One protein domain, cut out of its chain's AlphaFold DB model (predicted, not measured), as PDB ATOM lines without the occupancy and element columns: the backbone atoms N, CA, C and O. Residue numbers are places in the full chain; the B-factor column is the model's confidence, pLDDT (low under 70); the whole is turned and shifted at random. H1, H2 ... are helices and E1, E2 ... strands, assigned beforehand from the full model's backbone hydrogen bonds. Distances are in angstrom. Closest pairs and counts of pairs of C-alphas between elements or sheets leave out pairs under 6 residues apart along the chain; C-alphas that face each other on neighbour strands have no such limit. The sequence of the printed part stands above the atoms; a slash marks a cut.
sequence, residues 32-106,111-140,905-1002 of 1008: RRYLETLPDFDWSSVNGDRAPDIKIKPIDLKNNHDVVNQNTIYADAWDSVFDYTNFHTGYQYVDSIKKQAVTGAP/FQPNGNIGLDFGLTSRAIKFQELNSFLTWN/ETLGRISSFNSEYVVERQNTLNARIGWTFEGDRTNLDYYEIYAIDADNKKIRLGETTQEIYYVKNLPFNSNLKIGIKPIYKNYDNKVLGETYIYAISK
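What this domain is: This is residues 32 to 106, 111 to 140 and 905 to 1002 of the 1008 residues of the protein "Endo-beta-N-acetylglucosaminidase" of Entomoplasma luminosum (UniProt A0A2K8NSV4). Two strongly twisted sheets, E1-E8-E7-E4-E5 and E2-E3-E6, wrap round into a loose barrel, not fully closed, and at one end a small head of the helices H1, H2 and H3 with loops lengthens the body. Residues 37 to 71 run as a long link along the outside of the barrel. The printed part has 203 residues, in the order H1 E1 H2 H3 E2 E3 E4 E5 E6 E7 E8, the class is mixed, and under half of the residues are in named elements. The five-strand sheet is mixed, the three-strand sheet antiparallel. The whole is only just compact, close to loose, with a radius of gyration of the C-alphas of 19.5 A, and spans 66 by 36 by 32 A.

Where its parts are: Find C-alpha 32 at (154.079, 129.048, 160.874), where H1 begins and runs to residue 36. E1 follows at residues 72 to 74, H2 at 94 to 103, 14.6 A long, and H3 at 118 to 121. Look next at C-alpha 909, (164.038, 91.308, 155.997): E2 runs from there to 921, 32.9 A, and bends by 62 degrees at residue 912. Then come E3, 924 to 934, 31.9 A; E4, 940 to 948, 23.1 A; E5, 953 to 960, 20.6 A; E6, 964 to 971, 20.5 A; E7, 977 to 984, 23.2 A; and E8, 995 to 1001, ending at (161.641, 112.275, 147.482).

How they stand to each other: H1 and H2 only just touch, with 3 pairs of C-alphas within 8 A, the closest Leu 35 and Ala 101 at 6.1 A. H2 touches H3, closest C-alphas Val 94 and Asp 120, 5.6 A. H2 is on the sheet E2 E3 E6 and stands up from it at 75 degrees. Every O i to N i+4 pair is within hydrogen-bond range in H1 and 5 of 6 in H2; H3 is too short for one. E1 is parallel to E8, with N 73 and O 999 at 2.9 A. E2 and E3 form a hairpin, N 914 to O 930 2.8 A; E3 and E6 are antiparallel, N 927 to O 967 2.9 A. The hairpin E4 and E5 has N 945 and O 958 at 2.9 A, E7 and E4 are antiparallel with N 944 and O 981 at 2.9 A, and the hairpin E7 and E8 has N 980 and O 996 at 2.9 A. Between the sheets, the closest C-alphas of E2 and E8 are Ile 910 and Tyr 996, 6.9 A, and those of E5 and E6 are Leu 957 and Val 967, 7.5 A.

The domain as a whole: The two C-alphas farthest apart, Arg 126 and Lys 990, are 67.0 A apart. Residues 107 to 110 and 141 to 904 are not printed, and the C-alphas across these cuts are 14.9 A and 39.1 A apart. The links H1 to E1 and E1 to H2 are long. Mean pLDDT of the printed part is 84.6, with 28 residues under 70, among them 60 to 71 and 986 to 993.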
ATOM      1  N   ARG A  32     153.255 129.302 162.065       93.31
ATOM      2  CA  ARG A  32     154.079 129.048 160.874       93.31
ATOM      3  C   ARG A  32     154.998 130.219 160.508       93.31
ATOM      4  O   ARG A  32     156.200 130.009 160.379       93.31
ATOM      5  N   ARG A  33     154.468 131.448 160.420       92.00
ATOM      6  CA  ARG A  33     155.290 132.637 160.107       92.00
ATOM      7  C   ARG A  33     156.409 132.856 161.121       92.00
ATOM      8  O   ARG A  33     157.480 133.296 160.737       92.00
ATOM      9  N   TYR A  34     156.176 132.569 162.402       93.38
ATOM     10  CA  TYR A  34     157.237 132.626 163.405       93.38
ATOM     11  C   TYR A  34     158.295 131.542 163.169       93.38
ATOM     12  O   TYR A  34     159.483 131.858 163.158       93.38
ATOM     13  N   LEU A  35     157.891 130.295 162.920       94.62
ATOM     14  CA  LEU A  35     158.831 129.189 162.704       94.62
ATOM     15  C   LEU A  35     159.744 129.423 161.489       94.62
ATOM     16  O   LEU A  35     160.937 129.128 161.543       94.62
ATOM     17  N   GLU A  36     159.208 130.001 160.413       93.81
ATOM     18  CA  GLU A  36     159.965 130.353 159.202       93.81
ATOM     19  C   GLU A  36     161.024 131.443 159.457       93.81
ATOM     20  O   GLU A  36     162.004 131.521 158.721       93.81
ATOM     21  N   THR A  37     160.883 132.249 160.521       93.81
ATOM     22  CA  THR A  37     161.882 133.271 160.903       93.81
ATOM     23  C   THR A  37     163.038 132.728 161.743       93.81
ATOM     24  O   THR A  37     164.016 133.441 161.962       93.81
ATOM     25  N   LEU A  38     162.935 131.494 162.247       94.38
ATOM     26  CA  LEU A  38     163.979 130.904 163.080       94.38
ATOM     27  C   LEU A  38     165.244 130.625 162.251       94.38
ATOM     28  O   LEU A  38     165.120 130.149 161.118       94.38
ATOM     29  N   PRO A  39     166.449 130.869 162.799       93.38
ATOM     30  CA  PRO A  39     167.699 130.510 162.137       93.38
ATOM     31  C   PRO A  39     167.876 128.988 162.075       93.38
ATOM     32  O   PRO A  39     167.264 128.249 162.850       93.38
ATOM     33  N   ASP A  40     168.744 128.526 161.176       90.06
ATOM     34  CA  ASP A  40     169.116 127.113 161.105       90.06
ATOM     35  C   ASP A  40     169.838 126.672 162.385       90.06
ATOM     36  O   ASP A  40     170.482 127.467 163.076       90.06
ATOM     37  N   PHE A  41     169.690 125.394 162.731       88.81
ATOM     38  CA  PHE A  41     170.190 124.866 163.993       88.81
ATOM     39  C   PHE A  41     171.690 124.565 163.932       88.81
ATOM     40  O   PHE A  41     172.149 123.811 163.073       88.81
ATOM     41  N   ASP A  42     172.442 125.096 164.895       87.12
ATOM     42  CA  ASP A  42     173.856 124.776 165.082       87.12
ATOM     43  C   ASP A  42     174.021 123.448 165.839       87.12
ATOM     44  O   ASP A  42     173.852 123.366 167.062       87.12
ATOM     45  N   TRP A  43     174.386 122.403 165.098       83.19
ATOM     46  CA  TRP A  43     174.634 121.071 165.645       83.19
ATOM     47  C   TRP A  43     175.940 120.958 166.432       83.19
ATOM     48  O   TRP A  43     176.081 120.005 167.186       83.19
ATOM     49  N   SER A  44     176.857 121.921 166.339       82.88
ATOM     50  CA  SER A  44     178.056 121.953 167.187       82.88
ATOM     51  C   SER A  44     177.795 122.578 168.565       82.88
ATOM     52  O   SER A  44     178.623 122.474 169.470       82.88
ATOM     53  N   SER A  45     176.623 123.197 168.753       84.56
ATOM     54  CA  SER A  45     176.236 123.849 170.004       84.56
ATOM     55  C   SER A  45     175.988 122.865 171.154       84.56
ATOM     56  O   SER A  45     175.831 121.657 170.968       84.56
ATOM     57  N   VAL A  46     175.824 123.411 172.364       76.25
ATOM     58  CA  VAL A  46     175.440 122.646 173.565       76.25
ATOM     59  C   VAL A  46     174.103 121.906 173.435       76.25
ATOM     60  O   VAL A  46     173.873 120.954 174.169       76.25
ATOM     61  N   ASN A  47     173.226 122.283 172.506       78.81
ATOM     62  CA  ASN A  47     171.948 121.590 172.291       78.81
ATOM     63  C   ASN A  47     172.009 120.565 171.135       78.81
ATOM     64  O   ASN A  47     170.991 119.939 170.810       78.81
ATOM     65  N   GLY A  48     173.162 120.450 170.466       79.50
ATOM     66  CA  GLY A  48     173.447 119.516 169.376       79.50
ATOM     67  C   GLY A  48     174.393 118.395 169.815       79.50
ATOM     68  O   GLY A  48     174.234 117.840 170.896       79.50
ATOM     69  N   ASP A  49     175.374 118.083 168.974       76.50
ATOM     70  CA  ASP A  49     176.372 117.028 169.172       76.50
ATOM     71  C   ASP A  49     177.567 117.479 170.016       76.50
ATOM     72  O   ASP A  49     178.339 116.628 170.441       76.50
ATOM     73  N   ARG A  50     177.757 118.793 170.234       74.00
ATOM     74  CA  ARG A  50     178.903 119.376 170.977       74.00
ATOM     75  C   ARG A  50     180.279 119.003 170.440       74.00
ATOM     76  O   ARG A  50     181.295 119.202 171.101       74.00
ATOM     77  N   ALA A  51     180.302 118.485 169.228       75.19
ATOM     78  CA  ALA A  51     181.486 118.067 168.530       75.19
ATOM     79  C   ALA A  51     181.628 118.924 167.270       75.19
ATOM     80  O   ALA A  51     180.632 119.177 166.584       75.19
ATOM     81  N   PRO A  52     182.850 119.368 166.938       74.50
ATOM     82  CA  PRO A  52     183.148 119.839 165.595       74.50
ATOM     83  C   PRO A  52     182.781 118.768 164.562       74.50
ATOM     84  O   PRO A  52     182.957 117.575 164.817       74.50
ATOM     85  N   ASP A  53     182.327 119.185 163.380       68.50
ATOM     86  CA  ASP A  53     182.007 118.250 162.301       68.50
ATOM     87  C   ASP A  53     183.230 117.410 161.904       68.50
ATOM     88  O   ASP A  53     184.290 117.935 161.548       68.50
ATOM     89  N   ILE A  54     183.058 116.088 161.912       67.75
ATOM     90  CA  ILE A  54     184.041 115.130 161.403       67.75
ATOM     91  C   ILE A  54     183.521 114.507 160.115       67.75
ATOM     92  O   ILE A  54     182.387 114.022 160.037       67.75
ATOM     93  N   LYS A  55     184.386 114.491 159.096       70.19
ATOM     94  CA  LYS A  55     184.145 113.763 157.851       70.19
ATOM     95  C   LYS A  55     184.448 112.284 158.067       70.19
ATOM     96  O   LYS A  55     185.608 111.888 158.092       70.19
ATOM     97  N   ILE A  56     183.396 111.485 158.200       70.69
ATOM     98  CA  ILE A  56     183.497 110.026 158.276       70.69
ATOM     99  C   ILE A  56     183.929 109.494 156.905       70.69
ATOM    100  O   ILE A  56     183.390 109.907 155.875       70.69
ATOM    101  N   LYS A  57     184.913 108.590 156.888       72.94
ATOM    102  CA  LYS A  57     185.428 107.993 155.652       72.94
ATOM    103  C   LYS A  57     184.342 107.129 154.979       72.94
ATOM    104  O   LYS A  57     183.749 106.293 155.661       72.94
ATOM    105  N   PRO A  58     184.091 107.287 153.666       73.88
ATOM    106  CA  PRO A  58     183.169 106.416 152.942       73.88
ATOM    107  C   PRO A  58     183.670 104.962 152.859       73.88
ATOM    108  O   PRO A  58     184.878 104.720 152.793       73.88
ATOM    109  N   ILE A  59     182.732 104.018 152.820       74.62
ATOM    110  CA  ILE A  59     182.925 102.567 152.687       74.62
ATOM    111  C   ILE A  59     182.355 102.135 151.328       74.62
ATOM    112  O   ILE A  59     181.270 102.574 150.951       74.62
ATOM    113  N   ASP A  60     183.053 101.281 150.581       67.12
ATOM    114  CA  ASP A  60     182.566 100.816 149.276       67.12
ATOM    115  C   ASP A  60     181.333  99.895 149.418       67.12
ATOM    116  O   ASP A  60     181.261  99.063 150.327       67.12
ATOM    117  N   LEU A  61     180.355 100.028 148.511       61.94
ATOM    118  CA  LEU A  61     179.240  99.077 148.404       61.94
ATOM    119  C   LEU A  61     179.752  97.704 147.926       61.94
ATOM    120  O   LEU A  61     180.549  97.615 146.991       61.94
ATOM    121  N   LYS A  62     179.277  96.615 148.549       63.44
ATOM    122  CA  LYS A  62     179.633  95.237 148.163       63.44
ATOM    123  C   LYS A  62     178.466  94.635 147.379       63.44
ATOM    124  O   LYS A  62     177.437  94.297 147.955       63.44
ATOM    125  N   ASN A  63     178.661  94.430 146.073       50.69
ATOM    126  CA  ASN A  63     177.612  94.055 145.106       50.69
ATOM    127  C   ASN A  63     176.765  92.805 145.445       50.69
ATOM    128  O   ASN A  63     175.680  92.667 144.895       50.69
ATOM    129  N   ASN A  64     177.223  91.907 146.327       51.25
ATOM    130  CA  ASN A  64     176.532  90.644 146.639       51.25
ATOM    131  C   ASN A  64     175.750  90.649 147.968       51.25
ATOM    132  O   ASN A  64     175.107  89.653 148.277       51.25
ATOM    133  N   HIS A  65     175.814  91.727 148.759       61.09
ATOM    134  CA  HIS A  65     175.135  91.832 150.063       61.09
ATOM    135  C   HIS A  65     174.230  93.069 150.179       61.09
ATOM    136  O   HIS A  65     173.651  93.326 151.231       61.09
ATOM    137  N   ASP A  66     174.104  93.855 149.113       65.50
ATOM    138  CA  ASP A  66     173.352  95.105 149.119       65.50
ATOM    139  C   ASP A  66     172.138  94.972 148.192       65.50
ATOM    140  O   ASP A  66     172.277  94.887 146.971       65.50
ATOM    141  N   VAL A  67     170.934  94.944 148.770       65.31
ATOM    142  CA  VAL A  67     169.686  94.894 148.003       65.31
ATOM    143  C   VAL A  67     169.287  96.306 147.608       65.31
ATOM    144  O   VAL A  67     168.855  97.132 148.417       65.31
ATOM    145  N   VAL A  68     169.397  96.577 146.312       61.47
ATOM    146  CA  VAL A  68     168.983  97.845 145.715       61.47
ATOM    147  C   VAL A  68     167.484  97.791 145.399       61.47
ATOM    148  O   VAL A  68     167.087  97.596 144.252       61.47
ATOM    149  N   ASN A  69     166.628  97.974 146.405       61.41
ATOM    150  CA  ASN A  69     165.206  98.208 146.158       61.41
ATOM    151  C   ASN A  69     164.992  99.689 145.801       61.41
ATOM    152  O   ASN A  69     164.768 100.522 146.670       61.41
ATOM    153  N   GLN A  70     165.086 100.045 144.515       60.38
ATOM    154  CA  GLN A  70     165.018 101.439 144.035       60.38
ATOM    155  C   GLN A  70     163.647 102.123 144.189       60.38
ATOM    156  O   GLN A  70     163.414 103.154 143.558       60.38
ATOM    157  N   ASN A  71     162.727 101.591 144.995       69.56
ATOM    158  CA  ASN A  71     161.436 102.229 145.207       69.56
ATOM    159  C   ASN A  71     161.650 103.615 145.829       69.56
ATOM    160  O   ASN A  71     162.034 103.749 146.991       69.56
ATOM    161  N   THR A  72     161.417 104.655 145.029       75.62
ATOM    162  CA  THR A  72     161.332 106.030 145.509       75.62
ATOM    163  C   THR A  72     160.149 106.129 146.459       75.62
ATOM    164  O   THR A  72     159.008 105.889 146.064       75.62
ATOM    165  N   ILE A  73     160.424 106.491 147.708       83.62
ATOM    166  CA  ILE A  73     159.401 106.723 148.718       83.62
ATOM    167  C   ILE A  73     159.172 108.221 148.842       83.62
ATOM    168  O   ILE A  73     160.099 109.014 149.030       83.62
ATOM    169  N   TYR A  74     157.908 108.605 148.714       88.06
ATOM    170  CA  TYR A  74     157.494 109.983 148.887       88.06
ATOM    171  C   TYR A  74     157.244 110.265 150.363       88.06
ATOM    172  O   TYR A  74     156.464 109.556 150.992       88.06
ATOM    173  N   ALA A  75     157.895 111.294 150.903       89.94
ATOM    174  CA  ALA A  75     157.676 111.688 152.291       89.94
ATOM    175  C   ALA A  75     156.219 112.116 152.514       89.94
ATOM    176  O   ALA A  75     155.649 112.828 151.678       89.94
ATOM    177  N   ASP A  76     155.628 111.718 153.642       92.62
ATOM    178  CA  ASP A  76     154.243 112.060 153.981       92.62
ATOM    179  C   ASP A  76     154.049 113.576 154.031       92.62
ATOM    180  O   ASP A  76     153.112 114.094 153.414       92.62
ATOM    181  N   ALA A  77     155.002 114.264 154.669       93.50
ATOM    182  CA  ALA A  77     155.146 115.711 154.687       93.50
ATOM    183  C   ALA A  77     156.568 116.139 154.289       93.50
ATOM    184  O   ALA A  77     157.560 115.513 154.669       93.50
ATOM    185  N   TRP A  78     156.664 117.236 153.537       93.38
ATOM    186  CA  TRP A  78     157.926 117.831 153.101       93.38
ATOM    187  C   TRP A  78     157.811 119.353 153.125       93.38
ATOM    188  O   TRP A  78     157.073 119.930 152.320       93.38
ATOM    189  N   ASP A  79     158.557 120.011 154.008       94.19
ATOM    190  CA  ASP A  79     158.422 121.454 154.244       94.19
ATOM    191  C   ASP A  79     159.757 122.088 154.690       94.19
ATOM    192  O   ASP A  79     160.727 121.386 154.978       94.19
ATOM    193  N   SER A  80     159.827 123.420 154.750       93.19
ATOM    194  CA  SER A  80     160.993 124.161 155.259       93.19
ATOM    195  C   SER A  80     161.025 124.278 156.786       93.19
ATOM    196  O   SER A  80     162.021 124.708 157.375       93.19
ATOM    197  N   VAL A  81     159.918 123.930 157.442       94.75
ATOM    198  CA  VAL A  81     159.753 123.898 158.899       94.75
ATOM    199  C   VAL A  81     158.915 122.699 159.323       94.75
ATOM    200  O   VAL A  81     158.098 122.205 158.551       94.75
ATOM    201  N   PHE A  82     159.066 122.259 160.568       95.00
ATOM    202  CA  PHE A  82     158.111 121.350 161.196       95.00
ATOM    203  C   PHE A  82     156.829 122.112 161.567       95.00
ATOM    204  O   PHE A  82     156.847 122.983 162.441       95.00
ATOM    205  N   ASP A  83     155.725 121.826 160.878       92.69
ATOM    206  CA  ASP A  83     154.482 122.589 160.990       92.69
ATOM    207  C   ASP A  83     153.594 122.108 162.146       92.69
ATOM    208  O   ASP A  83     152.707 121.266 161.986       92.69
ATOM    209  N   TYR A  84     153.778 122.723 163.314       92.44
ATOM    210  CA  TYR A  84     152.976 122.454 164.513       92.44
ATOM    211  C   TYR A  84     151.470 122.734 164.363       92.44
ATOM    212  O   TYR A  84     150.697 122.375 165.249       92.44
ATOM    213  N   THR A  85     151.027 123.396 163.285       88.88
ATOM    214  CA  THR A  85     149.590 123.623 163.052       88.88
ATOM    215  C   THR A  85     148.879 122.373 162.541       88.88
ATOM    216  O   THR A  85     147.699 122.185 162.833       88.88
ATOM    217  N   ASN A  86     149.605 121.509 161.828       88.12
ATOM    218  CA  ASN A  86     149.085 120.279 161.237       88.12
ATOM    219  C   ASN A  86     149.595 119.021 161.956       88.12
ATOM    220  O   ASN A  86     148.954 117.974 161.896       88.12
ATOM    221  N   PHE A  87     150.725 119.129 162.661       90.88
ATOM    222  CA  PHE A  87     151.399 118.008 163.307       90.88
ATOM    223  C   PHE A  87     151.614 118.279 164.793       90.88
ATOM    224  O   PHE A  87     152.139 119.318 165.182       90.88
ATOM    225  N   HIS A  88     151.219 117.331 165.641       89.88
ATOM    226  CA  HIS A  88     151.268 117.499 167.091       89.88
ATOM    227  C   HIS A  88     152.322 116.581 167.721       89.88
ATOM    228  O   HIS A  88     152.385 115.383 167.436       89.88
ATOM    229  N   THR A  89     153.141 117.140 168.612       90.88
ATOM    230  CA  THR A  89     154.199 116.420 169.340       90.88
ATOM    231  C   THR A  89     154.012 116.526 170.853       90.88
ATOM    232  O   THR A  89     154.971 116.547 171.617       90.88
ATOM    233  N   GLY A  90     152.765 116.607 171.323       89.75
ATOM    234  CA  GLY A  90     152.488 116.770 172.749       89.75
ATOM    235  C   GLY A  90     152.921 118.144 173.272       89.75
ATOM    236  O   GLY A  90     153.040 119.105 172.514       89.75
ATOM    237  N   TYR A  91     153.156 118.233 174.583       91.62
ATOM    238  CA  TYR A  91     153.825 119.403 175.148       91.62
ATOM    239  C   TYR A  91     155.285 119.448 174.681       91.62
ATOM    240  O   TYR A  91     155.961 118.416 174.653       91.62
ATOM    241  N   GLN A  92     155.783 120.648 174.387       89.12
ATOM    242  CA  GLN A  92     157.182 120.890 174.049       89.12
ATOM    243  C   GLN A  92     157.762 122.042 174.864       89.12
ATOM    244  O   GLN A  92     157.154 123.101 175.014       89.12
ATOM    245  N   TYR A  93     158.988 121.855 175.351       88.31
ATOM    246  CA  TYR A  93     159.757 122.947 175.940       88.31
ATOM    247  C   TYR A  93     160.154 123.962 174.855       88.31
ATOM    248  O   TYR A  93     160.526 123.567 173.752       88.31
ATOM    249  N   VAL A  94     160.138 125.262 175.162       87.75
ATOM    250  CA  VAL A  94     160.319 126.340 174.168       87.75
ATOM    251  C   VAL A  94     161.596 126.217 173.323       87.75
ATOM    252  O   VAL A  94     161.571 126.465 172.120       87.75
ATOM    253  N   ASP A  95     162.717 125.777 173.900       87.00
ATOM    254  CA  ASP A  95     163.952 125.589 173.125       87.00
ATOM    255  C   ASP A  95     163.923 124.317 172.266       87.00
ATOM    256  O   ASP A  95     164.550 124.264 171.207       87.00
ATOM    257  N   SER A  96     163.128 123.323 172.669       89.25
ATOM    258  CA  SER A  96     162.839 122.141 171.849       89.25
ATOM    259  C   SER A  96     161.988 122.522 170.641       89.25
ATOM    260  O   SER A  96     162.264 122.038 169.545       89.25
ATOM    261  N   ILE A  97     161.043 123.461 170.804       92.06
ATOM    262  CA  ILE A  97     160.257 124.017 169.692       92.06
ATOM    263  C   ILE A  97     161.186 124.636 168.650       92.06
ATOM    264  O   ILE A  97     161.076 124.298 167.474       92.06
ATOM    265  N   LYS A  98     162.145 125.475 169.068       91.81
ATOM    266  CA  LYS A  98     163.097 126.127 168.150       91.81
ATOM    267  C   LYS A  98     163.938 125.118 167.362       91.81
ATOM    268  O   LYS A  98     164.070 125.261 166.150       91.81
ATOM    269  N   LYS A  99     164.471 124.085 168.027       90.50
ATOM    270  CA  LYS A  99     165.248 123.017 167.374       90.50
ATOM    271  C   LYS A  99     164.379 122.196 166.421       90.50
ATOM    272  O   LYS A  99     164.710 122.067 165.244       90.50
ATOM    273  N   GLN A 100     163.267 121.648 166.910       93.06
ATOM    274  CA  GLN A 100     162.384 120.778 166.127       93.06
ATOM    275  C   GLN A 100     161.753 121.530 164.949       93.06
ATOM    276  O   GLN A 100     161.623 120.954 163.879       93.06
ATOM    277  N   ALA A 101     161.451 122.822 165.081       94.31
ATOM    278  CA  ALA A 101     160.905 123.623 163.988       94.31
ATOM    279  C   ALA A 101     161.814 123.669 162.753       94.31
ATOM    280  O   ALA A 101     161.310 123.622 161.638       94.31
ATOM    281  N   VAL A 102     163.134 123.762 162.933       93.44
ATOM    282  CA  VAL A 102     164.081 123.973 161.819       93.44
ATOM    283  C   VAL A 102     164.822 122.706 161.394       93.44
ATOM    284  O   VAL A 102     165.525 122.710 160.392       93.44
ATOM    285  N   THR A 103     164.659 121.620 162.148       92.31
ATOM    286  CA  THR A 103     165.321 120.332 161.885       92.31
ATOM    287  C   THR A 103     164.334 119.180 161.735       92.31
ATOM    288  O   THR A 103     164.634 118.169 161.121       92.31
ATOM    289  N   GLY A 104     163.142 119.295 162.311       92.75
ATOM    290  CA  GLY A 104     162.228 118.174 162.466       92.75
ATOM    291  C   GLY A 104     162.717 117.139 163.477       92.75
ATOM    292  O   GLY A 104     162.091 116.098 163.574       92.75
ATOM    293  N   ALA A 105     163.786 117.364 164.248       91.94
ATOM    294  CA  ALA A 105     164.298 116.361 165.184       91.94
ATOM    295  C   ALA A 105     163.241 115.950 166.232       91.94
ATOM    296  O   ALA A 105     162.591 116.830 166.806       91.94
ATOM    297  N   PRO A 106     163.053 114.646 166.513       90.56
ATOM    298  CA  PRO A 106     162.273 114.209 167.666       90.56
ATOM    299  C   PRO A 106     163.011 114.596 168.952       90.56
ATOM    300  O   PRO A 106     164.237 114.485 169.026       90.56
ATOM    301  N   PHE A 111     156.750 117.361 180.468       92.00
ATOM    302  CA  PHE A 111     155.368 117.821 180.342       92.00
ATOM    303  C   PHE A 111     155.003 118.799 181.452       92.00
ATOM    304  O   PHE A 111     155.271 118.559 182.633       92.00
ATOM    305  N   GLN A 112     154.324 119.878 181.068       93.62
ATOM    306  CA  GLN A 112     153.554 120.698 181.997       93.62
ATOM    307  C   GLN A 112     152.130 120.149 182.105       93.62
ATOM    308  O   GLN A 112     151.531 119.850 181.068       93.62
ATOM    309  N   PRO A 113     151.537 120.069 183.312       93.75
ATOM    310  CA  PRO A 113     150.167 119.579 183.458       93.75
ATOM    311  C   PRO A 113     149.162 120.346 182.592       93.75
ATOM    312  O   PRO A 113     148.342 119.735 181.910       93.75
ATOM    313  N   ASN A 114     149.282 121.675 182.567       94.56
ATOM    314  CA  ASN A 114     148.396 122.568 181.816       94.56
ATOM    315  C   ASN A 114     148.799 122.746 180.335       94.56
ATOM    316  O   ASN A 114     148.179 123.548 179.645       94.56
ATOM    317  N   GLY A 115     149.833 122.044 179.858       93.62
ATOM    318  CA  GLY A 115     150.307 122.133 178.479       93.62
ATOM    319  C   GLY A 115     150.984 123.457 178.096       93.62
ATOM    320  O   GLY A 115     151.421 124.226 178.954       93.62
ATOM    321  N   ASN A 116     151.136 123.674 176.789       94.00
ATOM    322  CA  ASN A 116     151.728 124.871 176.196       94.00
ATOM    323  C   ASN A 116     150.709 125.996 176.033       94.00
ATOM    324  O   ASN A 116     149.511 125.759 175.854       94.00
ATOM    325  N   ILE A 117     151.217 127.223 175.967       94.25
ATOM    326  CA  ILE A 117     150.447 128.409 175.586       94.25
ATOM    327  C   ILE A 117     150.897 128.960 174.231       94.25
ATOM    328  O   ILE A 117     151.998 128.682 173.761       94.25
ATOM    329  N   GLY A 118     150.069 129.807 173.614       94.69
ATOM    330  CA  GLY A 118     150.380 130.428 172.322       94.69
ATOM    331  C   GLY A 118     151.743 131.135 172.252       94.69
ATOM    332  O   GLY A 118     152.404 131.094 171.214       94.69
ATOM    333  N   LEU A 119     152.189 131.751 173.350       95.06
ATOM    334  CA  LEU A 119     153.482 132.434 173.425       95.06
ATOM    335  C   LEU A 119     154.673 131.496 173.180       95.06
ATOM    336  O   LEU A 119     155.650 131.930 172.569       95.06
ATOM    337  N   ASP A 120     154.578 130.227 173.587       93.56
ATOM    338  CA  ASP A 120     155.641 129.228 173.396       93.56
ATOM    339  C   ASP A 120     155.928 128.990 171.901       93.56
ATOM    340  O   ASP A 120     157.052 128.680 171.514       93.56
ATOM    341  N   PHE A 121     154.919 129.217 171.053       94.69
ATOM    342  CA  PHE A 121     154.973 129.094 169.594       94.69
ATOM    343  C   PHE A 121     155.083 130.453 168.880       94.69
ATOM    344  O   PHE A 121     154.729 130.583 167.706       94.69
ATOM    345  N   GLY A 122     155.542 131.492 169.588       93.62
ATOM    346  CA  GLY A 122     155.813 132.818 169.023       93.62
ATOM    347  C   GLY A 122     154.574 133.657 168.699       93.62
ATOM    348  O   GLY A 122     154.673 134.648 167.964       93.62
ATOM    349  N   LEU A 123     153.405 133.301 169.241       94.25
ATOM    350  CA  LEU A 123     152.197 134.118 169.128       94.25
ATOM    351  C   LEU A 123     152.247 135.265 170.140       94.25
ATOM    352  O   LEU A 123     152.282 135.052 171.351       94.25
ATOM    353  N   THR A 124     152.218 136.505 169.653       94.50
ATOM    354  CA  THR A 124     152.326 137.704 170.508       94.50
ATOM    355  C   THR A 124     151.045 138.529 170.559       94.50
ATOM    356  O   THR A 124     150.945 139.469 171.355       94.50
ATOM    357  N   SER A 125     150.029 138.159 169.772       92.81
ATOM    358  CA  SER A 125     148.732 138.827 169.812       92.81
ATOM    359  C   SER A 125     148.030 138.659 171.157       92.81
ATOM    360  O   SER A 125     147.972 137.566 171.723       92.81
ATOM    361  N   ARG A 126     147.453 139.754 171.674       87.94
ATOM    362  CA  ARG A 126     146.803 139.786 172.997       87.94
ATOM    363  C   ARG A 126     145.672 138.763 173.142       87.94
ATOM    364  O   ARG A 126     145.453 138.311 174.258       87.94
ATOM    365  N   ALA A 127     144.994 138.407 172.050       87.56
ATOM    366  CA  ALA A 127     143.860 137.485 172.065       87.56
ATOM    367  C   ALA A 127     144.258 136.012 172.269       87.56
ATOM    368  O   ALA A 127     143.468 135.252 172.815       87.56
ATOM    369  N   ILE A 128     145.464 135.612 171.850       91.81
ATOM    370  CA  ILE A 128     145.846 134.189 171.740       91.81
ATOM    371  C   ILE A 128     147.153 133.836 172.459       91.81
ATOM    372  O   ILE A 128     147.421 132.668 172.704       91.81
ATOM    373  N   LYS A 129     147.980 134.820 172.843       93.69
ATOM    374  CA  LYS A 129     149.309 134.552 173.430       93.69
ATOM    375  C   LYS A 129     149.283 133.737 174.732       93.69
ATOM    376  O   LYS A 129     150.250 133.057 175.041       93.69
ATOM    377  N   PHE A 130     148.191 133.796 175.494       93.38
ATOM    378  CA  PHE A 130     148.000 133.012 176.724       93.38
ATOM    379  C   PHE A 130     146.933 131.921 176.576       93.38
ATOM    380  O   PHE A 130     146.509 131.346 177.575       93.38
ATOM    381  N   GLN A 131     146.472 131.662 175.350       93.00
ATOM    382  CA  GLN A 131     145.571 130.553 175.079       93.00
ATOM    383  C   GLN A 131     146.343 129.245 175.236       93.00
ATOM    384  O   GLN A 131     147.417 129.095 174.656       93.00
ATOM    385  N   GLU A 132     145.792 128.321 176.017       92.62
ATOM    386  CA  GLU A 132     146.307 126.959 176.147       92.62
ATOM    387  C   GLU A 132     146.047 126.195 174.848       92.62
ATOM    388  O   GLU A 132     144.935 126.220 174.314       92.62
ATOM    389  N   LEU A 133     147.088 125.555 174.323       92.19
ATOM    390  CA  LEU A 133     147.037 124.846 173.044       92.19
ATOM    391  C   LEU A 133     146.917 123.330 173.216       92.19
ATOM    392  O   LEU A 133     146.404 122.652 172.332       92.19
ATOM    393  N   ASN A 134     147.372 122.799 174.349       92.56
ATOM    394  CA  ASN A 134     147.279 121.384 174.690       92.56
ATOM    395  C   ASN A 134     147.213 121.201 176.218       92.56
ATOM    396  O   ASN A 134     147.247 122.174 176.965       92.56
ATOM    397  N   SER A 135     147.064 119.959 176.683       93.19
ATOM    398  CA  SER A 135     147.057 119.598 178.109       93.19
ATOM    399  C   SER A 135     147.613 118.189 178.296       93.19
ATOM    400  O   SER A 135     147.345 117.301 177.480       93.19
ATOM    401  N   PHE A 136     148.331 117.946 179.396       94.88
ATOM    402  CA  PHE A 136     148.878 116.618 179.691       94.88
ATOM    403  C   PHE A 136     147.788 115.553 179.862       94.88
ATOM    404  O   PHE A 136     147.983 114.399 179.492       94.88
ATOM    405  N   LEU A 137     146.600 115.934 180.343       95.56
ATOM    406  CA  LEU A 137     145.474 115.003 180.494       95.56
ATOM    407  C   LEU A 137     144.935 114.476 179.160       95.56
ATOM    408  O   LEU A 137     144.206 113.487 179.142       95.56
ATOM    409  N   THR A 138     145.272 115.138 178.052       92.56
ATOM    410  CA  THR A 138     144.911 114.706 176.695       92.56
ATOM    411  C   THR A 138     146.012 113.890 176.024       92.56
ATOM    412  O   THR A 138     145.866 113.515 174.859       92.56
ATOM    413  N   TRP A 139     147.110 113.610 176.738       94.19
ATOM    414  CA  TRP A 139     148.224 112.858 176.182       94.19
ATOM    415  C   TRP A 139     147.771 111.473 175.711       94.19
ATOM    416  O   TRP A 139     147.139 110.702 176.436       94.19
ATOM    417  N   ASN A 140     148.118 111.170 174.465       92.81
ATOM    418  CA  ASN A 140     147.904 109.890 173.819       92.81
ATOM    419  C   ASN A 140     149.018 109.707 172.780       92.81
ATOM    420  O   ASN A 140     149.243 110.638 172.002       92.81
ATOM    421  N   GLU A 905     168.356  80.868 156.050       56.75
ATOM    422  CA  GLU A 905     166.915  80.936 155.777       56.75
ATOM    423  C   GLU A 905     166.103  81.625 156.892       56.75
ATOM    424  O   GLU A 905     164.926  81.913 156.697       56.75
ATOM    425  N   THR A 906     166.710  81.915 158.052       62.59
ATOM    426  CA  THR A 906     166.047  82.574 159.194       62.59
ATOM    427  C   THR A 906     166.443  84.042 159.375       62.59
ATOM    428  O   THR A 906     166.041  84.661 160.364       62.59
ATOM    429  N   LEU A 907     167.233  84.618 158.458       76.00
ATOM    430  CA  LEU A 907     167.543  86.050 158.477       76.00
ATOM    431  C   LEU A 907     166.283  86.861 158.173       76.00
ATOM    432  O   LEU A 907     165.523  86.545 157.258       76.00
ATOM    433  N   GLY A 908     166.058  87.913 158.956       80.88
ATOM    434  CA  GLY A 908     164.927  88.802 158.746       80.88
ATOM    435  C   GLY A 908     165.156  89.785 157.605       80.88
ATOM    436  O   GLY A 908     166.293  90.108 157.252       80.88
ATOM    437  N   ARG A 909     164.051  90.299 157.063       85.31
ATOM    438  CA  ARG A 909     164.038  91.308 155.997       85.31
ATOM    439  C   ARG A 909     163.467  92.630 156.488       85.31
ATOM    440  O   ARG A 909     162.622  92.663 157.383       85.31
ATOM    441  N   ILE A 910     163.895  93.717 155.854       88.69
ATOM    442  CA  ILE A 910     163.304  95.040 156.054       88.69
ATOM    443  C   ILE A 910     162.198  95.252 155.018       88.69
ATOM    444  O   ILE A 910     162.397  95.031 153.825       88.69
ATOM    445  N   SER A 911     161.039  95.710 155.477       88.38
ATOM    446  CA  SER A 911     159.898  96.086 154.644       88.38
ATOM    447  C   SER A 911     159.316  97.432 155.083       88.38
ATOM    448  O   SER A 911     159.762  98.032 156.062       88.38
ATOM    449  N   SER A 912     158.316  97.921 154.344       89.50
ATOM    450  CA  SER A 912     157.479  99.066 154.745       89.50
ATOM    451  C   SER A 912     158.258 100.336 155.121       89.50
ATOM    452  O   SER A 912     157.858 101.073 156.028       89.50
ATOM    453  N   PHE A 913     159.376 100.594 154.432       92.00
ATOM    454  CA  PHE A 913     160.130 101.830 154.618       92.00
ATOM    455  C   PHE A 913     159.237 103.042 154.340       92.00
ATOM    456  O   PHE A 913     158.550 103.105 153.319       92.00
ATOM    457  N   ASN A 914     159.267 104.013 155.243       93.00
ATOM    458  CA  ASN A 914     158.504 105.249 155.156       93.00
ATOM    459  C   ASN A 914     159.345 106.447 155.603       93.00
ATOM    460  O   ASN A 914     160.335 106.311 156.327       93.00
ATOM    461  N   SER A 915     158.914 107.633 155.176       92.94
ATOM    462  CA  SER A 915     159.403 108.900 155.707       92.94
ATOM    463  C   SER A 915     158.214 109.753 156.128       92.94
ATOM    464  O   SER A 915     157.456 110.223 155.283       92.94
ATOM    465  N   GLU A 916     158.044 109.942 157.437       93.12
ATOM    466  CA  GLU A 916     156.879 110.652 157.985       93.12
ATOM    467  C   GLU A 916     156.989 112.174 157.831       93.12
ATOM    468  O   GLU A 916     155.983 112.874 157.738       93.12
ATOM    469  N   TYR A 917     158.213 112.706 157.832       94.19
ATOM    470  CA  TYR A 917     158.447 114.141 157.744       94.19
ATOM    471  C   TYR A 917     159.859 114.434 157.251       94.19
ATOM    472  O   TYR A 917     160.834 113.885 157.776       94.19
ATOM    473  N   VAL A 918     159.966 115.356 156.298       93.88
ATOM    474  CA  VAL A 918     161.231 115.923 155.828       93.88
ATOM    475  C   VAL A 918     161.241 117.430 156.064       93.88
ATOM    476  O   VAL A 918     160.321 118.135 155.644       93.88
ATOM    477  N   VAL A 919     162.294 117.915 156.729       94.00
ATOM    478  CA  VAL A 919     162.598 119.346 156.845       94.00
ATOM    479  C   VAL A 919     163.784 119.673 155.943       94.00
ATOM    480  O   VAL A 919     164.904 119.212 156.178       94.00
ATOM    481  N   GLU A 920     163.523 120.471 154.910       92.19
ATOM    482  CA  GLU A 920     164.513 120.940 153.938       92.19
ATOM    483  C   GLU A 920     164.856 122.406 154.215       92.19
ATOM    484  O   GLU A 920     164.002 123.289 154.106       92.19
ATOM    485  N   ARG A 921     166.120 122.685 154.547       87.94
ATOM    486  CA  ARG A 921     166.603 124.049 154.774       87.94
ATOM    487  C   ARG A 921     167.919 124.300 154.070       87.94
ATOM    488  O   ARG A 921     168.895 123.577 154.278       87.94
ATOM    489  N   GLN A 922     167.943 125.369 153.277       82.56
ATOM    490  CA  GLN A 922     169.086 125.754 152.451       82.56
ATOM    491  C   GLN A 922     169.560 124.574 151.585       82.56
ATOM    492  O   GLN A 922     168.854 124.186 150.663       82.56
ATOM    493  N   ASN A 923     170.715 123.985 151.908       79.06
ATOM    494  CA  ASN A 923     171.291 122.822 151.224       79.06
ATOM    495  C   ASN A 923     171.311 121.561 152.110       79.06
ATOM    496  O   ASN A 923     172.042 120.614 151.813       79.06
ATOM    497  N   THR A 924     170.561 121.553 153.214       83.88
ATOM    498  CA  THR A 924     170.506 120.443 154.170       83.88
ATOM    499  C   THR A 924     169.111 119.844 154.260       83.88
ATOM    500  O   THR A 924     168.099 120.546 154.223       83.88
ATOM    501  N   LEU A 925     169.072 118.524 154.398       88.88
ATOM    502  CA  LEU A 925     167.864 117.736 154.548       88.88
ATOM    503  C   LEU A 925     167.926 116.954 155.857       88.88
ATOM    504  O   LEU A 925     168.925 116.301 156.172       88.88
ATOM    505  N   ASN A 926     166.829 117.004 156.600       91.62
ATOM    506  CA  ASN A 926     166.601 116.182 157.776       91.62
ATOM    507  C   ASN A 926     165.337 115.353 157.555       91.62
ATOM    508  O   ASN A 926     164.340 115.876 157.058       91.62
ATOM    509  N   ALA A 927     165.367 114.074 157.917       92.25
ATOM    510  CA  ALA A 927     164.264 113.158 157.649       92.25
ATOM    511  C   ALA A 927     163.964 112.269 158.848       92.25
ATOM    512  O   ALA A 927     164.853 111.653 159.436       92.25
ATOM    513  N   ARG A 928     162.683 112.146 159.169       93.81
ATOM    514  CA  ARG A 928     162.170 111.118 160.067       93.81
ATOM    515  C   ARG A 928     161.797 109.900 159.239       93.81
ATOM    516  O   ARG A 928     160.950 110.003 158.349       93.81
ATOM    517  N   ILE A 929     162.459 108.778 159.499       93.38
ATOM    518  CA  ILE A 929     162.287 107.537 158.742       93.38
ATOM    519  C   ILE A 929     161.876 106.391 159.659       93.38
ATOM    520  O   ILE A 929     162.204 106.377 160.849       93.38
ATOM    521  N   GLY A 930     161.171 105.426 159.087       94.56
ATOM    522  CA  GLY A 930     160.765 104.202 159.758       94.56
ATOM    523  C   GLY A 930     160.711 103.034 158.793       94.56
ATOM    524  O   GLY A 930     160.684 103.218 157.577       94.56
ATOM    525  N   TRP A 931     160.718 101.829 159.339       94.56
ATOM    526  CA  TRP A 931     160.589 100.588 158.588       94.56
ATOM    527  C   TRP A 931     159.911  99.524 159.449       94.56
ATOM    528  O   TRP A 931     159.519  99.776 160.586       94.56
ATOM    529  N   THR A 932     159.727  98.337 158.888       93.94
ATOM    530  CA  THR A 932     159.300  97.152 159.624       93.94
ATOM    531  C   THR A 932     160.330  96.058 159.433       93.94
ATOM    532  O   THR A 932     160.810  95.836 158.321       93.94
ATOM    533  N   PHE A 933     160.679  95.375 160.519       92.12
ATOM    534  CA  PHE A 933     161.510  94.179 160.450       92.12
ATOM    535  C   PHE A 933     160.664  92.914 160.559       92.12
ATOM    536  O   PHE A 933     159.911  92.701 161.516       92.12
ATOM    537  N   GLU A 934     160.805  92.065 159.549       90.06
ATOM    538  CA  GLU A 934     160.134  90.780 159.431       90.06
ATOM    539  C   GLU A 934     161.171  89.673 159.630       90.06
ATOM    540  O   GLU A 934     161.840  89.256 158.687       90.06
ATOM    541  N   GLY A 935     161.332  89.224 160.874       85.75
ATOM    542  CA  GLY A 935     162.277  88.177 161.248       85.75
ATOM    543  C   GLY A 935     162.299  87.921 162.750       85.75
ATOM    544  O   GLY A 935     161.495  88.471 163.510       85.75
ATOM    545  N   ASP A 936     163.239  87.082 163.180       81.69
ATOM    546  CA  ASP A 936     163.456  86.785 164.592       81.69
ATOM    547  C   ASP A 936     164.147  87.955 165.313       81.69
ATOM    548  O   ASP A 936     165.334  88.227 165.133       81.69
ATOM    549  N   ARG A 937     163.382  88.645 166.165       82.75
ATOM    550  CA  ARG A 937     163.856  89.788 166.957       82.75
ATOM    551  C   ARG A 937     164.772  89.381 168.108       82.75
ATOM    552  O   ARG A 937     165.507  90.228 168.603       82.75
ATOM    553  N   THR A 938     164.742  88.124 168.555       75.81
ATOM    554  CA  THR A 938     165.588  87.688 169.680       75.81
ATOM    555  C   THR A 938     167.071  87.715 169.299       75.81
ATOM    556  O   THR A 938     167.915  88.099 170.117       75.81
ATOM    557  N   ASN A 939     167.361  87.442 168.023       76.44
ATOM    558  CA  ASN A 939     168.696  87.439 167.438       76.44
ATOM    559  C   ASN A 939     169.133  88.771 166.809       76.44
ATOM    560  O   ASN A 939     170.310  88.909 166.487       76.44
ATOM    561  N   LEU A 940     168.246  89.753 166.638       85.44
ATOM    562  CA  LEU A 940     168.615  91.090 166.163       85.44
ATOM    563  C   LEU A 940     169.301  91.881 167.295       85.44
ATOM    564  O   LEU A 940     168.786  91.943 168.410       85.44
ATOM    565  N   ASP A 941     170.457  92.478 167.009       85.88
ATOM    566  CA  ASP A 941     171.189  93.356 167.929       85.88
ATOM    567  C   ASP A 941     170.806  94.828 167.697       85.88
ATOM    568  O   ASP A 941     170.248  95.475 168.579       85.88
ATOM    569  N   TYR A 942     171.037  95.350 166.488       91.75
ATOM    570  CA  TYR A 942     170.715  96.732 166.106       91.75
ATOM    571  C   TYR A 942     170.658  96.897 164.578       91.75
ATOM    572  O   TYR A 942     170.847  95.945 163.822       91.75
ATOM    573  N   TYR A 943     170.399  98.121 164.123       92.88
ATOM    574  CA  TYR A 943     170.451  98.544 162.731       92.88
ATOM    575  C   TYR A 943     171.550  99.571 162.512       92.88
ATOM    576  O   TYR A 943     171.740 100.497 163.305       92.88
ATOM    577  N   GLU A 944     172.205  99.443 161.372       92.50
ATOM    578  CA  GLU A 944     173.174 100.393 160.850       92.50
ATOM    579  C   GLU A 944     172.508 101.291 159.816       92.50
ATOM    580  O   GLU A 944     171.839 100.792 158.906       92.50
ATOM    581  N   ILE A 945     172.708 102.603 159.934       92.25
ATOM    582  CA  ILE A 945     172.106 103.593 159.040       92.25
ATOM    583  C   ILE A 945     173.194 104.256 158.200       92.25
ATOM    584  O   ILE A 945     174.198 104.737 158.727       92.25
ATOM    585  N   TYR A 946     172.982 104.317 156.888       90.00
ATOM    586  CA  TYR A 946     173.941 104.841 155.920       90.00
ATOM    587  C   TYR A 946     173.322 105.901 155.011       90.00
ATOM    588  O   TYR A 946     172.173 105.776 154.599       90.00
ATOM    589  N   ALA A 947     174.114 106.899 154.627       88.06
ATOM    590  CA  ALA A 947     173.889 107.672 153.412       88.06
ATOM    591  C   ALA A 947     174.660 106.998 152.278       88.06
ATOM    592  O   ALA A 947     175.812 106.613 152.466       88.06
ATOM    593  N   ILE A 948     174.036 106.870 151.114       85.56
ATOM    594  CA  ILE A 948     174.688 106.389 149.899       85.56
ATOM    595  C   ILE A 948     174.854 107.577 148.959       85.56
ATOM    596  O   ILE A 948     173.866 108.232 148.607       85.56
ATOM    597  N   ASP A 949     176.098 107.866 148.592       77.25
ATOM    598  CA  ASP A 949     176.419 108.947 147.666       77.25
ATOM    599  C   ASP A 949     176.240 108.538 146.190       77.25
ATOM    600  O   ASP A 949     175.864 107.410 145.859       77.25
ATOM    601  N   ALA A 950     176.478 109.491 145.284       73.31
ATOM    602  CA  ALA A 950     176.335 109.281 143.844       73.31
ATOM    603  C   ALA A 950     177.347 108.272 143.268       73.31
ATOM    604  O   ALA A 950     177.065 107.670 142.233       73.31
ATOM    605  N   ASP A 951     178.475 108.061 143.952       74.94
ATOM    606  CA  ASP A 951     179.516 107.102 143.575       74.94
ATOM    607  C   ASP A 951     179.248 105.706 144.164       74.94
ATOM    608  O   ASP A 951     180.104 104.823 144.081       74.94
ATOM    609  N   ASN A 952     178.058 105.485 144.741       75.38
ATOM    610  CA  ASN A 952     177.678 104.251 145.423       75.38
ATOM    611  C   ASN A 952     178.618 103.911 146.596       75.38
ATOM    612  O   ASN A 952     178.948 102.744 146.822       75.38
ATOM    613  N   LYS A 953     179.031 104.914 147.375       80.38
ATOM    614  CA  LYS A 953     179.739 104.706 148.643       80.38
ATOM    615  C   LYS A 953     178.816 104.938 149.830       80.38
ATOM    616  O   LYS A 953     178.002 105.861 149.847       80.38
ATOM    617  N   LYS A 954     178.964 104.084 150.839       84.19
ATOM    618  CA  LYS A 954     178.276 104.133 152.130       84.19
ATOM    619  C   LYS A 954     178.994 105.094 153.071       84.19
ATOM    620  O   LYS A 954     180.170 104.917 153.365       84.19
ATOM    621  N   ILE A 955     178.274 106.054 153.627       84.94
ATOM    622  CA  ILE A 955     178.724 106.886 154.744       84.94
ATOM    623  C   ILE A 955     177.881 106.506 155.953       84.94
ATOM    624  O   ILE A 955     176.657 106.628 155.916       84.94
ATOM    625  N   ARG A 956     178.524 106.031 157.023       86.62
ATOM    626  CA  ARG A 956     177.834 105.675 158.266       86.62
ATOM    627  C   ARG A 956     177.232 106.929 158.905       86.62
ATOM    628  O   ARG A 956     177.943 107.902 159.143       86.62
ATOM    629  N   LEU A 957     175.924 106.907 159.154       86.81
ATOM    630  CA  LEU A 957     175.186 108.001 159.791       86.81
ATOM    631  C   LEU A 957     174.976 107.764 161.287       86.81
ATOM    632  O   LEU A 957     174.955 108.732 162.045       86.81
ATOM    633  N   GLY A 958     174.837 106.500 161.685       89.44
ATOM    634  CA  GLY A 958     174.699 106.079 163.073       89.44
ATOM    635  C   GLY A 958     173.988 104.736 163.197       89.44
ATOM    636  O   GLY A 958     173.884 103.972 162.233       89.44
ATOM    637  N   GLU A 959     173.510 104.456 164.405       91.38
ATOM    638  CA  GLU A 959     172.959 103.164 164.804       91.38
ATOM    639  C   GLU A 959     171.702 103.319 165.654       91.38
ATOM    640  O   GLU A 959     171.544 104.285 166.407       91.38
ATOM    641  N   THR A 960     170.814 102.332 165.585       92.69
ATOM    642  CA  THR A 960     169.620 102.285 166.433       92.69
ATOM    643  C   THR A 960     169.152 100.858 166.654       92.69
ATOM    644  O   THR A 960     169.300 100.011 165.784       92.69
ATOM    645  N   THR A 961     168.559 100.580 167.808       92.38
ATOM    646  CA  THR A 961     167.830  99.330 168.078       92.38
ATOM    647  C   THR A 961     166.372  99.416 167.614       92.38
ATOM    648  O   THR A 961     165.683  98.403 167.515       92.38
ATOM    649  N   GLN A 962     165.881 100.626 167.328       93.00
ATOM    650  CA  GLN A 962     164.495 100.890 166.953       93.00
ATOM    651  C   GLN A 962     164.279 100.713 165.443       93.00
ATOM    652  O   GLN A 962     165.172 100.967 164.643       93.00
ATOM    653  N   GLU A 963     163.050 100.380 165.041       94.38
ATOM    654  CA  GLU A 963     162.612 100.349 163.629       94.38
ATOM    655  C   GLU A 963     162.265 101.764 163.090       94.38
ATOM    656  O   GLU A 963     161.468 101.942 162.168       94.38
ATOM    657  N   ILE A 964     162.841 102.796 163.711       94.00
ATOM    658  CA  ILE A 964     162.706 104.213 163.375       94.00
ATOM    659  C   ILE A 964     164.036 104.919 163.625       94.00
ATOM    660  O   ILE A 964     164.795 104.565 164.531       94.00
ATOM    661  N   TYR A 965     164.311 105.948 162.832       93.62
ATOM    662  CA  TYR A 965     165.518 106.750 162.968       93.62
ATOM    663  C   TYR A 965     165.277 108.185 162.500       93.62
ATOM    664  O   TYR A 965     164.392 108.455 161.687       93.62
ATOM    665  N   TYR A 966     166.058 109.120 163.031       93.00
ATOM    666  CA  TYR A 966     166.059 110.502 162.567       93.00
ATOM    667  C   TYR A 966     167.383 110.794 161.864       93.00
ATOM    668  O   TYR A 966     168.461 110.755 162.448       93.00
ATOM    669  N   VAL A 967     167.311 111.078 160.574       90.31
ATOM    670  CA  VAL A 967     168.482 111.394 159.772       90.31
ATOM    671  C   VAL A 967     168.712 112.899 159.807       90.31
ATOM    672  O   VAL A 967     167.801 113.663 159.482       90.31
ATOM    673  N   LYS A 968     169.921 113.326 160.190       87.94
ATOM    674  CA  LYS A 968     170.285 114.745 160.312       87.94
ATOM    675  C   LYS A 968     171.321 115.194 159.284       87.94
ATOM    676  O   LYS A 968     172.227 114.431 158.953       87.94
ATOM    677  N   ASN A 969     171.225 116.460 158.872       82.38
ATOM    678  CA  ASN A 969     172.225 117.201 158.085       82.38
ATOM    679  C   ASN A 969     172.717 116.497 156.817       82.38
ATOM    680  O   ASN A 969     173.910 116.513 156.506       82.38
ATOM    681  N   LEU A 970     171.812 115.879 156.069       81.81
ATOM    682  CA  LEU A 970     172.189 115.309 154.787       81.81
ATOM    683  C   LEU A 970     172.353 116.411 153.740       81.81
ATOM    684  O   LEU A 970     171.518 117.317 153.694       81.81
ATOM    685  N   PRO A 971     173.373 116.344 152.868       75.56
ATOM    686  CA  PRO A 971     173.464 117.256 151.740       75.56
ATOM    687  C   PRO A 971     172.275 117.026 150.804       75.56
ATOM    688  O   PRO A 971     171.971 115.889 150.431       75.56
ATOM    689  N   PHE A 972     171.605 118.105 150.410       68.00
ATOM    690  CA  PHE A 972     170.492 118.024 149.474       68.00
ATOM    691  C   PHE A 972     171.004 117.701 148.059       68.00
ATOM    692  O   PHE A 972     171.630 118.529 147.399       68.00
ATOM    693  N   ASN A 973     170.758 116.471 147.601       65.88
ATOM    694  CA  ASN A 973     171.046 115.992 146.250       65.88
ATOM    695  C   ASN A 973     169.917 115.041 145.817       65.88
ATOM    696  O   ASN A 973     169.544 114.150 146.579       65.88
ATOM    697  N   SER A 974     169.404 115.191 144.591       57.59
ATOM    698  CA  SER A 974     168.334 114.355 144.020       57.59
ATOM    699  C   SER A 974     168.662 112.857 143.945       57.59
ATOM    700  O   SER A 974     167.764 112.055 143.714       57.59
ATOM    701  N   ASN A 975     169.930 112.477 144.140       65.94
ATOM    702  CA  ASN A 975     170.403 111.092 144.090       65.94
ATOM    703  C   ASN A 975     170.697 110.473 145.468       65.94
ATOM    704  O   ASN A 975     171.184 109.344 145.520       65.94
ATOM    705  N   LEU A 976     170.451 111.186 146.574       72.06
ATOM    706  CA  LEU A 976     170.759 110.683 147.913       72.06
ATOM    707  C   LEU A 976     169.863 109.490 148.284       72.06
ATOM    708  O   LEU A 976     168.635 109.576 148.209       72.06
ATOM    709  N   LYS A 977     170.477 108.394 148.743       86.94
ATOM    710  CA  LYS A 977     169.760 107.208 149.234       86.94
ATOM    711  C   LYS A 977     170.133 106.903 150.680       86.94
ATOM    712  O   LYS A 977     171.240 107.210 151.119       86.94
ATOM    713  N   ILE A 978     169.214 106.276 151.402       90.00
ATOM    714  CA  ILE A 978     169.411 105.788 152.765       90.00
ATOM    715  C   ILE A 978     169.568 104.275 152.729       90.00
ATOM    716  O   ILE A 978     168.719 103.583 152.174       90.00
ATOM    717  N   GLY A 979     170.647 103.769 153.319       90.62
ATOM    718  CA  GLY A 979     170.857 102.346 153.558       90.62
ATOM    719  C   GLY A 979     170.497 101.975 154.994       90.62
ATOM    720  O   GLY A 979     170.890 102.684 155.918       90.62
ATOM    721  N   ILE A 980     169.792 100.861 155.185       92.56
ATOM    722  CA  ILE A 980     169.537 100.263 156.502       92.56
ATOM    723  C   ILE A 980     170.019  98.817 156.470       92.56
ATOM    724  O   ILE A 980     169.625  98.062 155.582       92.56
ATOM    725  N   LYS A 981     170.847  98.422 157.435       89.94
ATOM    726  CA  LYS A 981     171.366  97.053 157.538       89.94
ATOM    727  C   LYS A 981     171.084  96.471 158.930       89.94
ATOM    728  O   LYS A 981     171.520  97.073 159.911       89.94
ATOM    729  N   PRO A 982     170.355  95.345 159.049       90.06
ATOM    730  CA  PRO A 982     170.151  94.668 160.325       90.06
ATOM    731  C   PRO A 982     171.407  93.889 160.741       90.06
ATOM    732  O   PRO A 982     172.028  93.206 159.922       90.06
ATOM    733  N   ILE A 983     171.755  93.972 162.023       87.62
ATOM    734  CA  ILE A 983     172.910  93.308 162.638       87.62
ATOM    735  C   ILE A 983     172.429  92.317 163.687       87.62
ATOM    736  O   ILE A 983     171.538  92.630 164.472       87.62
ATOM    737  N   TYR A 984     173.020  91.123 163.700       81.44
ATOM    738  CA  TYR A 984     172.567  89.984 164.497       81.44
ATOM    739  C   TYR A 984     173.586  89.596 165.577       81.44
ATOM    740  O   TYR A 984     174.792  89.676 165.351       81.44
ATOM    741  N   LYS A 985     173.097  89.127 166.734       74.75
ATOM    742  CA  LYS A 985     173.896  88.758 167.919       74.75
ATOM    743  C   LYS A 985     174.750  87.502 167.705       74.75
ATOM    744  O   LYS A 985     175.930  87.498 168.040       74.75
ATOM    745  N   ASN A 986     174.153  86.454 167.133       65.31
ATOM    746  CA  ASN A 986     174.744  85.121 166.977       65.31
ATOM    747  C   ASN A 986     174.916  84.793 165.491       65.31
ATOM    748  O   ASN A 986     174.022  84.238 164.862       65.31
ATOM    749  N   TYR A 987     176.052  85.148 164.907       56.94
ATOM    750  CA  TYR A 987     176.252  85.028 163.466       56.94
ATOM    751  C   TYR A 987     177.383  84.044 163.129       56.94
ATOM    752  O   TYR A 987     178.503  84.194 163.613       56.94
ATOM    753  N   ASP A 988     177.087  83.032 162.305       52.09
ATOM    754  CA  ASP A 988     178.108  82.210 161.638       52.09
ATOM    755  C   ASP A 988     178.542  82.932 160.355       52.09
ATOM    756  O   ASP A 988     177.686  83.406 159.612       52.09
ATOM    757  N   ASN A 989     179.854  83.007 160.109       49.06
ATOM    758  CA  ASN A 989     180.605  83.904 159.206       49.06
ATOM    759  C   ASN A 989     180.237  83.875 157.693       49.06
ATOM    760  O   ASN A 989     181.117  84.066 156.851       49.06
ATOM    761  N   LYS A 990     178.993  83.580 157.293       48.72
ATOM    762  CA  LYS A 990     178.614  83.333 155.890       48.72
ATOM    763  C   LYS A 990     177.532  84.238 155.289       48.72
ATOM    764  O   LYS A 990     177.685  84.571 154.121       48.72
ATOM    765  N   VAL A 991     176.491  84.699 156.008       53.56
ATOM    766  CA  VAL A 991     175.525  85.700 155.460       53.56
ATOM    767  C   VAL A 991     175.066  86.816 156.433       53.56
ATOM    768  O   VAL A 991     174.139  86.613 157.208       53.56
ATOM    769  N   LEU A 992     175.702  87.997 156.435       64.88
ATOM    770  CA  LEU A 992     175.191  89.144 157.206       64.88
ATOM    771  C   LEU A 992     173.890  89.641 156.572       64.88
ATOM    772  O   LEU A 992     173.655  89.415 155.384       64.88
ATOM    773  N   GLY A 993     173.071  90.342 157.360       67.31
ATOM    774  CA  GLY A 993     171.889  91.020 156.840       67.31
ATOM    775  C   GLY A 993     172.235  91.919 155.656       67.31
ATOM    776  O   GLY A 993     173.281  92.573 155.641       67.31
ATOM    777  N   GLU A 994     171.357  91.934 154.659       79.88
ATOM    778  CA  GLU A 994     171.529  92.767 153.476       79.88
ATOM    779  C   GLU A 994     171.396  94.254 153.831       79.88
ATOM    780  O   GLU A 994     170.641  94.622 154.737       79.88
ATOM    781  N   THR A 995     172.089  95.132 153.102       86.25
ATOM    782  CA  THR A 995     171.785  96.570 153.182       86.25
ATOM    783  C   THR A 995     170.605  96.883 152.271       86.25
ATOM    784  O   THR A 995     170.707  96.732 151.055       86.25
ATOM    785  N   TYR A 996     169.510  97.371 152.844       88.62
ATOM    786  CA  TYR A 996     168.316  97.800 152.122       88.62
ATOM    787  C   TYR A 996     168.422  99.288 151.804       88.62
ATOM    788  O   TYR A 996     168.526 100.109 152.716       88.62
ATOM    789  N   ILE A 997     168.419  99.634 150.516       88.62
ATOM    790  CA  ILE A 997     168.667 101.003 150.046       88.62
ATOM    791  C   ILE A 997     167.371 101.635 149.532       88.62
ATOM    792  O   ILE A 997     166.752 101.083 148.630       88.62
ATOM    793  N   TYR A 998     167.020 102.822 150.033       88.19
ATOM    794  CA  TYR A 998     165.802 103.565 149.682       88.19
ATOM    795  C   TYR A 998     166.111 105.004 149.261       88.19
ATOM    796  O   TYR A 998     167.006 105.640 149.817       88.19
ATOM    797  N   ALA A 999     165.347 105.552 148.315       86.75
ATOM    798  CA  ALA A 999     165.396 106.975 147.969       86.75
ATOM    799  C   ALA A 999     164.212 107.713 148.604       86.75
ATOM    800  O   ALA A 999     163.077 107.242 148.517       86.75
ATOM    801  N   ILE A1000     164.462 108.878 149.209       86.00
ATOM    802  CA  ILE A1000     163.414 109.753 149.757       86.00
ATOM    803  C   ILE A1000     163.203 110.905 148.781       86.00
ATOM    804  O   ILE A1000     164.163 111.522 148.320       86.00
ATOM    805  N   SER A1001     161.955 111.204 148.431       87.00
ATOM    806  CA  SER A1001     161.641 112.275 147.482       87.00
ATOM    807  C   SER A1001     160.408 113.073 147.877       87.00
ATOM    808  O   SER A1001     159.526 112.612 148.603       87.00
ATOM    809  N   LYS A1002     160.341 114.302 147.368       87.62
ATOM    810  CA  LYS A1002     159.167 115.162 147.492       87.62
ATOM    811  C   LYS A1002     158.060 114.672 146.559       87.62
ATOM    812  O   LYS A1002     158.336 114.321 145.413       87.62
TER     813      LYS A1002